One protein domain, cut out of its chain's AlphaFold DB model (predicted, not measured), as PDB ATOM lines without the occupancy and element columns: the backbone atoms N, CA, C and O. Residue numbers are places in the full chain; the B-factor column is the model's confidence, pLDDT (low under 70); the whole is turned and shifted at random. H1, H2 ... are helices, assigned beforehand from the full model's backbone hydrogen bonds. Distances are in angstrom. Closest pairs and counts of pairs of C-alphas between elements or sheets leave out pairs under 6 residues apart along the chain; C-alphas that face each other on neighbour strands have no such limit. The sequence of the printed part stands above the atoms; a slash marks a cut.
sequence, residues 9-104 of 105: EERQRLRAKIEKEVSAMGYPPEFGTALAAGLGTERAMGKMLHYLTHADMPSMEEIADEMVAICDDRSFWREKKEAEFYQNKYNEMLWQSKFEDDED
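This is residues 9 to 104 of the 105 residues of an uncharacterized protein of Dialister sp. CAG:357 (UniProt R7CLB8). Picture a small compact head with one very long helix running out of it as an arm: H1, H2 and H3 pack together with the first turns of H4, and the rest of H4 sticks out from residue 75 on. H4 makes the longest axis, and H2 and H3 both pack on its first part, while H1 packs on H2 and H3 on the side away from H4. The printed part has 96 residues with four named helices, in the order H1, H2, H3, H4, and no named strand; the class is all helix. The whole is extended, with a radius of gyration of the C-alphas of 21.1 A and spans of 75 by 27 by 19 A, the length coming from the arm.

Find C-alpha 9 at (137.319, 115.889, 145.517); from there H1 runs through residues 9 to 24, 22.4 A from first to last C-alpha. Next comes H2, residues 29 to 39, 15.6 A long. H3 holds residues 42 to 54 and measures 18.4 A. Look then for C-alpha 60 at (115.434, 108.013, 157.946), where H4 begins; it runs 65.2 A through residues 60 to 103, to C-alpha 103 at (112.999, 150.401, 108.455).

Start with H1, which touches H2 at a steep tilt of 46 degrees, opposite ways; their closest C-alphas, those of Glu 19 and Gly 32, are 4.2 A apart. H1 also touches H3, at a shallow tilt of 24 degrees and the same way, with the C-alphas of Arg 11 and Glu 42 closest at 5.7 A. H2 and H3 are close but not clearly touching, the closest C-alphas being those of Leu 39 and Met 45 at 5.9 A. H2 touches H4 with residues 64 to 71 of H4 alone, at a shallow tilt of 12 degrees and the same way; the C-alphas of Leu 39 and Cys 71 are closest, at 6.4 A. H3 and H4 form a helical hairpin at a steep tilt of 39 degrees, opposite ways; they touch with residues 63 to 74 of H4 alone, and the closest C-alphas are those of Ala 44 and Ile 70 at 6.3 A. The packing is part aligned, part crossed: 2 of the 4 touching pairs are at a shallow tilt. H1 and H4 are apart. In H1, H2, H3 and H4 every backbone O i to N i+4 pair is within hydrogen-bond range.

The two C-alphas farthest apart are those of Gly 26 and Asp 104, at 74.8 A. Residues 75 to 104, of which 75 to 103 belong to H4, stand free; without them the body of 66 residues spans 25 by 24 by 19 A. The printed part has no cut, and the three links are tight. The mean pLDDT of the printed part is 89.3; look for values under 70 at residues 98 to 104.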
ATOM      1  N   GLU A   9     136.802 115.917 144.141       86.06
ATOM      2  CA  GLU A   9     137.319 115.889 145.517       86.06
ATOM      3  C   GLU A   9     136.357 116.514 146.532       86.06
ATOM      4  O   GLU A   9     136.116 115.925 147.587       86.06
ATOM      5  N   GLU A  10     135.778 117.679 146.231       88.12
ATOM      6  CA  GLU A  10     134.846 118.346 147.143       88.12
ATOM      7  C   GLU A  10     133.537 117.556 147.268       88.12
ATOM      8  O   GLU A  10     133.115 117.245 148.386       88.12
ATOM      9  N   ARG A  11     132.988 117.063 146.159       87.94
ATOM     10  CA  ARG A  11     131.872 116.111 146.171       87.94
ATOM     11  C   ARG A  11     132.160 114.830 146.963       87.94
ATOM     12  O   ARG A  11     131.297 114.381 147.719       87.94
ATOM     13  N   GLN A  12     133.356 114.244 146.851       91.12
ATOM     14  CA  GLN A  12     133.749 113.096 147.684       91.12
ATOM     15  C   GLN A  12     133.839 113.469 149.167       91.12
ATOM     16  O   GLN A  12     133.370 112.718 150.024       91.12
ATOM     17  N   ARG A  13     134.385 114.647 149.485       94.56
ATOM     18  CA  ARG A  13     134.454 115.164 150.856       94.56
ATOM     19  C   ARG A  13     133.062 115.384 151.446       94.56
ATOM     20  O   ARG A  13     132.842 115.058 152.611       94.56
ATOM     21  N   LEU A  14     132.135 115.949 150.677       95.19
ATOM     22  CA  LEU A  14     130.754 116.177 151.103       95.19
ATOM     23  C   LEU A  14     130.018 114.854 151.312       95.19
ATOM     24  O   LEU A  14     129.384 114.682 152.351       95.19
ATOM     25  N   ARG A  15     130.184 113.892 150.398       94.94
ATOM     26  CA  ARG A  15     129.669 112.529 150.569       94.94
ATOM     27  C   ARG A  15     130.160 111.895 151.873       94.94
ATOM     28  O   ARG A  15     129.340 111.452 152.668       94.94
ATOM     29  N   ALA A  16     131.468 111.918 152.127       96.38
ATOM     30  CA  ALA A  16     132.040 111.346 153.347       96.38
ATOM     31  C   ALA A  16     131.512 112.028 154.623       96.38
ATOM     32  O   ALA A  16     131.338 111.380 155.653       96.38
ATOM     33  N   LYS A  17     131.226 113.336 154.570       97.00
ATOM     34  CA  LYS A  17     130.575 114.045 155.680       97.00
ATOM     35  C   LYS A  17     129.138 113.574 155.890       97.00
ATOM     36  O   LYS A  17     128.782 113.311 157.028       97.00
ATOM     37  N   ILE A  18     128.339 113.442 154.828       96.94
ATOM     38  CA  ILE A  18     126.952 112.954 154.931       96.94
ATOM     39  C   ILE A  18     126.937 111.551 155.543       96.94
ATOM     40  O   ILE A  18     126.212 111.311 156.501       96.94
ATOM     41  N   GLU A  19     127.786 110.648 155.048       97.00
ATOM     42  CA  GLU A  19     127.925 109.290 155.592       97.00
ATOM     43  C   GLU A  19     128.274 109.304 157.082       97.00
ATOM     44  O   GLU A  19     127.696 108.547 157.862       97.00
ATOM     45  N   LYS A  20     129.178 110.199 157.494       96.94
ATOM     46  CA  LYS A  20     129.564 110.356 158.896       96.94
ATOM     47  C   LYS A  20     128.414 110.858 159.771       96.94
ATOM     48  O   LYS A  20     128.210 110.284 160.837       96.94
ATOM     49  N   GLU A  21     127.692 111.898 159.357       96.19
ATOM     50  CA  GLU A  21     126.571 112.453 160.135       96.19
ATOM     51  C   GLU A  21     125.444 111.423 160.285       96.19
ATOM     52  O   GLU A  21     124.981 111.160 161.391       96.19
ATOM     53  N   VAL A  22     125.080 110.748 159.193       95.75
ATOM     54  CA  VAL A  22     124.074 109.674 159.190       95.75
ATOM     55  C   VAL A  22     124.491 108.522 160.113       95.75
ATOM     56  O   VAL A  22     123.692 108.047 160.919       95.75
ATOM     57  N   SER A  23     125.765 108.121 160.067       95.62
ATOM     58  CA  SER A  23     126.299 107.089 160.968       95.62
ATOM     59  C   SER A  23     126.293 107.531 162.433       95.62
ATOM     60  O   SER A  23     126.042 106.717 163.320       95.62
ATOM     61  N   ALA A  24     126.559 108.812 162.708       94.75
ATOM     62  CA  ALA A  24     126.540 109.369 164.060       94.75
ATOM     63  C   ALA A  24     125.130 109.376 164.673       94.75
ATOM     64  O   ALA A  24     125.000 109.253 165.889       94.75
ATOM     65  N   MET A  25     124.090 109.447 163.839       94.06
ATOM     66  CA  MET A  25     122.686 109.291 164.239       94.06
ATOM     67  C   MET A  25     122.272 107.822 164.453       94.06
ATOM     68  O   MET A  25     121.171 107.558 164.927       94.06
ATOM     69  N   GLY A  26     123.143 106.854 164.139       95.75
ATOM     70  CA  GLY A  26     122.875 105.418 164.285       95.75
ATOM     71  C   GLY A  26     122.299 104.744 163.036       95.75
ATOM     72  O   GLY A  26     121.893 103.584 163.105       95.75
ATOM     73  N   TYR A  27     122.279 105.439 161.898       96.19
ATOM     74  CA  TYR A  27     121.790 104.900 160.632       96.19
ATOM     75  C   TYR A  27     122.915 104.281 159.785       96.19
ATOM     76  O   TYR A  27     124.091 104.588 159.991       96.19
ATOM     77  N   PRO A  28     122.586 103.409 158.812       96.19
ATOM     78  CA  PRO A  28     123.589 102.765 157.969       96.19
ATOM     79  C   PRO A  28     124.384 103.780 157.121       96.19
ATOM     80  O   PRO A  28     123.771 104.640 156.483       96.19
ATOM     81  N   PRO A  29     125.721 103.671 157.019       93.12
ATOM     82  CA  PRO A  29     126.525 104.516 156.130       93.12
ATOM     83  C   PRO A  29     126.077 104.448 154.660       93.12
ATOM     84  O   PRO A  29     126.161 105.437 153.929       93.12
ATOM     85  N   GLU A  30     125.553 103.300 154.225       95.25
ATOM     86  CA  GLU A  30     125.022 103.084 152.878       95.25
ATOM     87  C   GLU A  30     123.837 104.009 152.574       95.25
ATOM     88  O   GLU A  30     123.663 104.426 151.426       95.25
ATOM     89  N   PHE A  31     123.063 104.393 153.596       96.75
ATOM     90  CA  PHE A  31     122.016 105.401 153.459       96.75
ATOM     91  C   PHE A  31     122.623 106.767 153.115       96.75
ATOM     92  O   PHE A  31     122.188 107.416 152.166       96.75
ATOM     93  N   GLY A  32     123.713 107.156 153.785       95.56
ATOM     94  CA  GLY A  32     124.477 108.363 153.454       95.56
ATOM     95  C   GLY A  32     125.044 108.354 152.028       95.56
ATOM     96  O   GLY A  32     124.967 109.363 151.321       95.56
ATOM     97  N   THR A  33     125.547 107.203 151.566       95.56
ATOM     98  CA  THR A  33     125.958 107.013 150.164       95.56
ATOM     99  C   THR A  33     124.786 107.239 149.200       95.56
ATOM    100  O   THR A  33     124.953 107.937 148.196       95.56
ATOM    101  N   ALA A  34     123.610 106.669 149.486       96.38
ATOM    102  CA  ALA A  34     122.424 106.806 148.641       96.38
ATOM    103  C   ALA A  34     121.929 108.262 148.574       96.38
ATOM    104  O   ALA A  34     121.661 108.762 147.480       96.38
ATOM    105  N   LEU A  35     121.907 108.966 149.712       95.81
ATOM    106  CA  LEU A  35     121.568 110.390 149.789       95.81
ATOM    107  C   LEU A  35     122.505 111.232 148.915       95.81
ATOM    108  O   LEU A  35     122.055 112.018 148.082       95.81
ATOM    109  N   ALA A  36     123.819 111.041 149.052       94.69
ATOM    110  CA  ALA A  36     124.798 111.764 148.248       94.69
ATOM    111  C   ALA A  36     124.626 111.482 146.742       94.69
ATOM    112  O   ALA A  36     124.704 112.402 145.924       94.69
ATOM    113  N   ALA A  37     124.348 110.234 146.358       92.94
ATOM    114  CA  ALA A  37     124.093 109.880 144.964       92.94
ATOM    115  C   ALA A  37     122.834 110.571 144.402       92.94
ATOM    116  O   ALA A  37     122.883 111.089 143.286       92.94
ATOM    117  N   GLY A  38     121.743 110.636 145.175       92.19
ATOM    118  CA  GLY A  38     120.507 111.324 144.780       92.19
ATOM    119  C   GLY A  38     120.668 112.844 144.665       92.19
ATOM    120  O   GLY A  38     120.202 113.463 143.704       92.19
ATOM    121  N   LEU A  39     121.405 113.452 145.599       93.88
ATOM    122  CA  LEU A  39     121.647 114.896 145.617       93.88
ATOM    123  C   LEU A  39     122.495 115.354 144.431       93.88
ATOM    124  O   LEU A  39     122.226 116.420 143.888       93.88
ATOM    125  N   GLY A  40     123.492 114.580 143.999       87.75
ATOM    126  CA  GLY A  40     124.193 114.736 142.713       87.75
ATOM    127  C   GLY A  40     125.031 116.010 142.497       87.75
ATOM    128  O   GLY A  40     125.886 116.020 141.612       87.75
ATOM    129  N   THR A  41     124.840 117.072 143.286       90.12
ATOM    130  CA  THR A  41     125.590 118.335 143.207       90.12
ATOM    131  C   THR A  41     126.043 118.797 144.587       90.12
ATOM    132  O   THR A  41     125.365 118.567 145.589       90.12
ATOM    133  N   GLU A  42     127.164 119.511 144.647       92.12
ATOM    134  CA  GLU A  42     127.742 119.992 145.908       92.12
ATOM    135  C   GLU A  42     126.812 120.943 146.663       92.12
ATOM    136  O   GLU A  42     126.666 120.837 147.878       92.12
ATOM    137  N   ARG A  43     126.086 121.816 145.948       91.19
ATOM    138  CA  ARG A  43     125.065 122.686 146.562       91.19
ATOM    139  C   ARG A  43     123.947 121.890 147.230       91.19
ATOM    140  O   ARG A  43     123.501 122.280 148.305       91.19
ATOM    141  N   ALA A  44     123.482 120.810 146.603       93.88
ATOM    142  CA  ALA A  44     122.438 119.962 147.170       93.88
ATOM    143  C   ALA A  44     122.969 119.180 148.385       93.88
ATOM    144  O   ALA A  44     122.326 119.163 149.432       93.88
ATOM    145  N   MET A  45     124.187 118.636 148.295       95.56
ATOM    146  CA  MET A  45     124.872 118.002 149.432       95.56
ATOM    147  C   MET A  45     125.112 118.968 150.597       95.56
ATOM    148  O   MET A  45     124.955 118.586 151.754       95.56
ATOM    149  N   GLY A  46     125.446 120.226 150.311       95.56
ATOM    150  CA  GLY A  46     125.605 121.273 151.318       95.56
ATOM    151  C   GLY A  46     124.300 121.587 152.054       95.56
ATOM    152  O   GLY A  46     124.314 121.694 153.279       95.56
ATOM    153  N   LYS A  47     123.171 121.671 151.334       96.12
ATOM    154  CA  LYS A  47     121.838 121.811 151.947       96.12
ATOM    155  C   LYS A  47     121.504 120.615 152.844       96.12
ATOM    156  O   LYS A  47     121.089 120.819 153.978       96.12
ATOM    157  N   MET A  48     121.759 119.391 152.377       97.31
ATOM    158  CA  MET A  48     121.523 118.182 153.173       97.31
ATOM    159  C   MET A  48     122.367 118.163 154.454       97.31
ATOM    160  O   MET A  48     121.850 117.903 155.532       97.31
ATOM    161  N   LEU A  49     123.658 118.498 154.373       96.94
ATOM    162  CA  LEU A  49     124.506 118.612 155.566       96.94
ATOM    163  C   LEU A  49     124.008 119.681 156.538       96.94
ATOM    164  O   LEU A  49     124.081 119.493 157.751       96.94
ATOM    165  N   HIS A  50     123.511 120.805 156.022       96.75
ATOM    166  CA  HIS A  50     122.908 121.829 156.861       96.75
ATOM    167  C   HIS A  50     121.687 121.282 157.608       96.75
ATOM    168  O   HIS A  50     121.630 121.418 158.826       96.75
ATOM    169  N   TYR A  51     120.780 120.591 156.916       96.81
ATOM    170  CA  TYR A  51     119.632 119.938 157.542       96.81
ATOM    171  C   TYR A  51     120.055 118.922 158.614       96.81
ATOM    172  O   TYR A  51     119.659 119.058 159.768       96.81
ATOM    173  N   LEU A  52     120.938 117.975 158.277       95.44
ATOM    174  CA  LEU A  52     121.405 116.931 159.202       95.44
ATOM    175  C   LEU A  52     122.055 117.498 160.472       95.44
ATOM    176  O   LEU A  52     121.961 116.895 161.533       95.44
ATOM    177  N   THR A  53     122.706 118.658 160.383       94.62
ATOM    178  CA  THR A  53     123.370 119.284 161.541       94.62
ATOM    179  C   THR A  53     122.446 120.143 162.404       94.62
ATOM    180  O   THR A  53     122.851 120.531 163.498       94.62
ATOM    181  N   HIS A  54     121.236 120.461 161.934       94.19
ATOM    182  CA  HIS A  54     120.293 121.347 162.631       94.19
ATOM    183  C   HIS A  54     118.983 120.652 163.023       94.19
ATOM    184  O   HIS A  54     118.283 121.151 163.904       94.19
ATOM    185  N   ALA A  55     118.641 119.532 162.387       90.19
ATOM    186  CA  ALA A  55     117.470 118.740 162.727       90.19
ATOM    187  C   ALA A  55     117.681 117.979 164.049       90.19
ATOM    188  O   ALA A  55     118.754 117.430 164.302       90.19
ATOM    189  N   ASP A  56     116.646 117.935 164.889       87.94
ATOM    190  CA  ASP A  56     116.683 117.230 166.173       87.94
ATOM    191  C   ASP A  56     116.371 115.741 165.969       87.94
ATOM    192  O   ASP A  56     115.210 115.344 165.922       87.94
ATOM    193  N   MET A  57     117.426 114.937 165.787       86.56
ATOM    194  CA  MET A  57     117.368 113.485 165.541       86.56
ATOM    195  C   MET A  57     116.295 113.056 164.514       86.56
ATOM    196  O   MET A  57     115.379 112.308 164.866       86.56
ATOM    197  N   PRO A  58     116.408 113.485 163.243       93.44
ATOM    198  CA  PRO A  58     115.420 113.147 162.222       93.44
ATOM    199  C   PRO A  58     115.395 111.640 161.929       93.44
ATOM    200  O   PRO A  58     116.429 110.961 161.999       93.44
ATOM    201  N   SER A  59     114.225 111.112 161.572       96.31
ATOM    202  CA  SER A  59     114.071 109.735 161.096       96.31
ATOM    203  C   SER A  59     114.723 109.540 159.718       96.31
ATOM    204  O   SER A  59     114.975 110.496 158.983       96.31
ATOM    205  N   MET A  60     114.980 108.289 159.318       95.88
ATOM    206  CA  MET A  60     115.434 108.013 157.946       95.88
ATOM    207  C   MET A  60     114.413 108.464 156.894       95.88
ATOM    208  O   MET A  60     114.826 108.888 155.815       95.88
ATOM    209  N   GLU A  61     113.108 108.393 157.189       96.69
ATOM    210  CA  GLU A  61     112.080 108.909 156.281       96.69
ATOM    211  C   GLU A  61     112.171 110.432 156.145       96.69
ATOM    212  O   GLU A  61     112.213 110.928 155.025       96.69
ATOM    213  N   GLU A  62     112.298 111.166 157.253       97.62
ATOM    214  CA  GLU A  62     112.405 112.633 157.233       97.62
ATOM    215  C   GLU A  62     113.652 113.110 156.471       97.62
ATOM    216  O   GLU A  62     113.587 114.054 155.684       97.62
ATOM    217  N   ILE A  63     114.782 112.414 156.635       96.94
ATOM    218  CA  ILE A  63     116.011 112.697 155.878       96.94
ATOM    219  C   ILE A  63     115.809 112.432 154.375       96.94
ATOM    220  O   ILE A  63     116.305 113.191 153.535       96.94
ATOM    221  N   ALA A  64     115.116 111.348 154.017       96.88
ATOM    222  CA  ALA A  64     114.842 111.015 152.622       96.88
ATOM    223  C   ALA A  64     113.873 112.016 151.975       96.88
ATOM    224  O   ALA A  64     114.107 112.438 150.841       96.88
ATOM    225  N   ASP A  65     112.840 112.444 152.696       97.44
ATOM    226  CA  ASP A  65     111.893 113.458 152.232       97.44
ATOM    227  C   ASP A  65     112.590 114.806 152.016       97.44
ATOM    228  O   ASP A  65     112.414 115.428 150.967       97.44
ATOM    229  N   GLU A  66     113.466 115.223 152.932       97.56
ATOM    230  CA  GLU A  66     114.264 116.441 152.752       97.56
ATOM    231  C   GLU A  66     115.185 116.338 151.523       97.56
ATOM    232  O   GLU A  66     115.350 117.296 150.765       97.56
ATOM    233  N   MET A  67     115.770 115.162 151.264       97.06
ATOM    234  CA  MET A  67     116.572 114.935 150.057       97.06
ATOM    235  C   MET A  67     115.746 115.174 148.789       97.06
ATOM    236  O   MET A  67     116.235 115.817 147.851       97.06
ATOM    237  N   VAL A  68     114.513 114.659 148.753       96.44
ATOM    238  CA  VAL A  68     113.582 114.851 147.635       96.44
ATOM    239  C   VAL A  68     113.205 116.327 147.510       96.44
ATOM    240  O   VAL A  68     113.345 116.882 146.421       96.44
ATOM    241  N   ALA A  69     112.868 116.998 148.613       96.69
ATOM    242  CA  ALA A  69     112.548 118.424 148.623       96.69
ATOM    243  C   ALA A  69     113.698 119.285 148.060       96.69
ATOM    244  O   ALA A  69     113.483 120.162 147.220       96.69
ATOM    245  N   ILE A  70     114.948 118.989 148.435       95.75
ATOM    246  CA  ILE A  70     116.140 119.659 147.892       95.75
ATOM    247  C   ILE A  70     116.297 119.405 146.382       95.75
ATOM    248  O   ILE A  70     116.722 120.302 145.638       95.75
ATOM    249  N   CYS A  71     116.001 118.188 145.919       92.56
ATOM    250  CA  CYS A  71     116.066 117.829 144.503       92.56
ATOM    251  C   CYS A  71     114.987 118.538 143.675       92.56
ATOM    252  O   CYS A  71     115.288 119.002 142.568       92.56
ATOM    253  N   ASP A  72     113.778 118.661 144.211       91.50
ATOM    254  CA  ASP A  72     112.650 119.341 143.572       91.50
ATOM    255  C   ASP A  72     112.908 120.842 143.454       91.50
ATOM    256  O   ASP A  72     112.807 121.403 142.360       91.50
ATOM    257  N   ASP A  73     113.386 121.469 144.530       89.81
ATOM    258  CA  ASP A  73     113.854 122.857 144.542       89.81
ATOM    259  C   ASP A  73     114.828 123.134 143.389       89.81
ATOM    260  O   ASP A  73     114.708 124.112 142.643       89.81
ATOM    261  N   ARG A  74     115.833 122.263 143.227       87.25
ATOM    262  CA  ARG A  74     116.842 122.400 142.169       87.25
ATOM    263  C   ARG A  74     116.206 122.319 140.782       87.25
ATOM    264  O   ARG A  74     116.595 123.089 139.902       87.25
ATOM    265  N   SER A  75     115.289 121.378 140.586       81.75
ATOM    266  CA  SER A  75     114.624 121.149 139.301       81.75
ATOM    267  C   SER A  75     113.749 122.344 138.930       81.75
ATOM    268  O   SER A  75     113.911 122.895 137.842       81.75
ATOM    269  N   PHE A  76     112.969 122.854 139.885       83.06
ATOM    270  CA  PHE A  76     112.150 124.054 139.724       83.06
ATOM    271  C   PHE A  76     112.969 125.273 139.269       83.06
ATOM    272  O   PHE A  76     112.613 125.959 138.309       83.06
ATOM    273  N   TRP A  77     114.112 125.541 139.909       81.75
ATOM    274  CA  TRP A  77     114.965 126.671 139.522       81.75
ATOM    275  C   TRP A  77     115.600 126.508 138.141       81.75
ATOM    276  O   TRP A  77     115.807 127.505 137.443       81.75
ATOM    277  N   ARG A  78     115.935 125.278 137.747       85.06
ATOM    278  CA  ARG A  78     116.469 124.994 136.414       85.06
ATOM    279  C   ARG A  78     115.407 125.230 135.343       85.06
ATOM    280  O   ARG A  78     115.678 125.963 134.396       85.06
ATOM    281  N   GLU A  79     114.214 124.676 135.525       85.00
ATOM    282  CA  GLU A  79     113.086 124.848 134.602       85.00
ATOM    283  C   GLU A  79     112.704 126.319 134.454       85.00
ATOM    284  O   GLU A  79     112.555 126.814 133.338       85.00
ATOM    285  N   LYS A  80     112.646 127.055 135.569       87.31
ATOM    286  CA  LYS A  80     112.388 128.496 135.551       87.31
ATOM    287  C   LYS A  80     113.422 129.255 134.715       87.31
ATOM    288  O   LYS A  80     113.045 130.093 133.901       87.31
ATOM    289  N   LYS A  81     114.714 128.962 134.884       86.19
ATOM    290  CA  LYS A  81     115.778 129.615 134.104       86.19
ATOM    291  C   LYS A  81     115.723 129.263 132.622       86.19
ATOM    292  O   LYS A  81     115.974 130.130 131.789       86.19
ATOM    293  N   GLU A  82     115.415 128.012 132.290       85.25
ATOM    294  CA  GLU A  82     115.213 127.595 130.900       85.25
ATOM    295  C   GLU A  82     114.017 128.346 130.287       85.25
ATOM    296  O   GLU A  82     114.146 128.918 129.206       85.25
ATOM    297  N   ALA A  83     112.894 128.448 131.005       84.44
ATOM    298  CA  ALA A  83     111.719 129.200 130.563       84.44
ATOM    299  C   ALA A  83     112.014 130.699 130.361       84.44
ATOM    300  O   ALA A  83     111.661 131.255 129.320       84.44
ATOM    301  N   GLU A  84     112.709 131.342 131.304       89.75
ATOM    302  CA  GLU A  84     113.138 132.745 131.189       89.75
ATOM    303  C   GLU A  84     114.067 132.959 129.983       89.75
ATOM    304  O   GLU A  84     113.934 133.952 129.264       89.75
ATOM    305  N   PHE A  85     114.978 132.018 129.716       88.88
ATOM    306  CA  PHE A  85     115.858 132.070 128.549       88.88
ATOM    307  C   PHE A  85     115.070 131.997 127.235       88.88
ATOM    308  O   PHE A  85     115.290 132.828 126.349       88.88
ATOM    309  N   TYR A  86     114.131 131.053 127.113       85.38
ATOM    310  CA  TYR A  86     113.289 130.931 125.919       85.38
ATOM    311  C   TYR A  86     112.377 132.144 125.729       85.38
ATOM    312  O   TYR A  86     112.261 132.641 124.611       85.38
ATOM    313  N   GLN A  87     111.785 132.665 126.806       83.44
ATOM    314  CA  GLN A  87     110.966 133.874 126.747       83.44
ATOM    315  C   GLN A  87     111.792 135.085 126.295       83.44
ATOM    316  O   GLN A  87     111.337 135.859 125.458       83.44
ATOM    317  N   ASN A  88     113.017 135.242 126.805       88.88
ATOM    318  CA  ASN A  88     113.894 136.338 126.406       88.88
ATOM    319  C   ASN A  88     114.319 136.216 124.935       88.88
ATOM    320  O   ASN A  88     114.258 137.193 124.198       88.88
ATOM    321  N   LYS A  89     114.659 135.005 124.475       88.00
ATOM    322  CA  LYS A  89     114.980 134.741 123.064       88.00
ATOM    323  C   LYS A  89     113.800 135.007 122.132       88.00
ATOM    324  O   LYS A  89     113.982 135.589 121.067       88.00
ATOM    325  N   TYR A  90     112.596 134.621 122.544       80.88
ATOM    326  CA  TYR A  90     111.372 134.911 121.805       80.88
ATOM    327  C   TYR A  90     111.090 136.418 121.735       80.88
ATOM    328  O   TYR A  90     110.802 136.943 120.662       80.88
ATOM    329  N   ASN A  91     111.235 137.133 122.855       85.19
ATOM    330  CA  ASN A  91     111.075 138.586 122.896       85.19
ATOM    331  C   ASN A  91     112.120 139.298 122.024       85.19
ATOM    332  O   ASN A  91     111.768 140.223 121.304       85.19
ATOM    333  N   GLU A  92     113.383 138.870 122.067       86.75
ATOM    334  CA  GLU A  92     114.464 139.401 121.228       86.75
ATOM    335  C   GLU A  92     114.131 139.262 119.735       86.75
ATOM    336  O   GLU A  92     114.226 140.241 119.001       86.75
ATOM    337  N   MET A  93     113.655 138.088 119.305       84.44
ATOM    338  CA  MET A  93     113.205 137.849 117.928       84.44
ATOM    339  C   MET A  93     112.022 138.748 117.534       84.44
ATOM    340  O   MET A  93     112.026 139.318 116.446       84.44
ATOM    341  N   LEU A  94     111.020 138.899 118.409       83.12
ATOM    342  CA  LEU A  94     109.875 139.781 118.153       83.12
ATOM    343  C   LEU A  94     110.290 141.245 118.000       83.12
ATOM    344  O   LEU A  94     109.770 141.939 117.131       83.12
ATOM    345  N   TRP A  95     111.209 141.720 118.844       79.25
ATOM    346  CA  TRP A  95     111.732 143.078 118.725       79.25
ATOM    347  C   TRP A  95     112.512 143.257 117.426       79.25
ATOM    348  O   TRP A  95     112.261 144.229 116.728       79.25
ATOM    349  N   GLN A  96     113.393 142.317 117.069       75.00
ATOM    350  CA  GLN A  96     114.145 142.369 115.809       75.00
ATOM    351  C   GLN A  96     113.219 142.423 114.588       75.00
ATOM    352  O   GLN A  96     113.347 143.338 113.787       75.00
ATOM    353  N   SER A  97     112.218 141.538 114.512       73.00
ATOM    354  CA  SER A  97     111.231 141.541 113.422       73.00
ATOM    355  C   SER A  97     110.453 142.855 113.334       73.00
ATOM    356  O   SER A  97     110.161 143.317 112.240       73.00
ATOM    357  N   LYS A  98     110.125 143.475 114.472       69.19
ATOM    358  CA  LYS A  98     109.396 144.745 114.487       69.19
ATOM    359  C   LYS A  98     110.245 145.921 113.989       69.19
ATOM    360  O   LYS A  98     109.715 146.803 113.333       69.19
ATOM    361  N   PHE A  99     111.538 145.946 114.312       61.94
ATOM    362  CA  PHE A  99     112.444 146.993 113.828       61.94
ATOM    363  C   PHE A  99     112.831 146.809 112.355       61.94
ATOM    364  O   PHE A  99     113.105 147.801 111.694       61.94
ATOM    365  N   GLU A 100     112.829 145.575 111.840       61.00
ATOM    366  CA  GLU A 100     112.978 145.308 110.402       61.00
ATOM    367  C   GLU A 100     111.767 145.825 109.605       61.00
ATOM    368  O   GLU A 100     111.957 146.475 108.585       61.00
ATOM    369  N   ASP A 101     110.539 145.634 110.107       59.19
ATOM    370  CA  ASP A 101     109.323 146.165 109.467       59.19
ATOM    371  C   ASP A 101     109.233 147.711 109.519       59.19
ATOM    372  O   ASP A 101     108.635 148.317 108.633       59.19
ATOM    373  N   ASP A 102     109.824 148.357 110.535       57.97
ATOM    374  CA  ASP A 102     109.830 149.825 110.702       57.97
ATOM    375  C   ASP A 102     110.938 150.534 109.867       57.97
ATOM    376  O   ASP A 102     110.885 151.755 109.717       57.97
ATOM    377  N   GLU A 103     111.948 149.823 109.333       56.69
ATOM    378  CA  GLU A 103     112.999 150.401 108.455       56.69
ATOM    379  C   GLU A 103     112.608 150.442 106.961       56.69
ATOM    380  O   GLU A 103     113.267 151.134 106.177       56.69
ATOM    381  N   ASP A 104     111.533 149.751 106.570       52.47
ATOM    382  CA  ASP A 104     111.043 149.654 105.185       52.47
ATOM    383  C   ASP A 104     109.913 150.672 104.831       52.47
ATOM    384  O   ASP A 104     109.367 150.615 103.721       52.47
TER     385      ASP A 104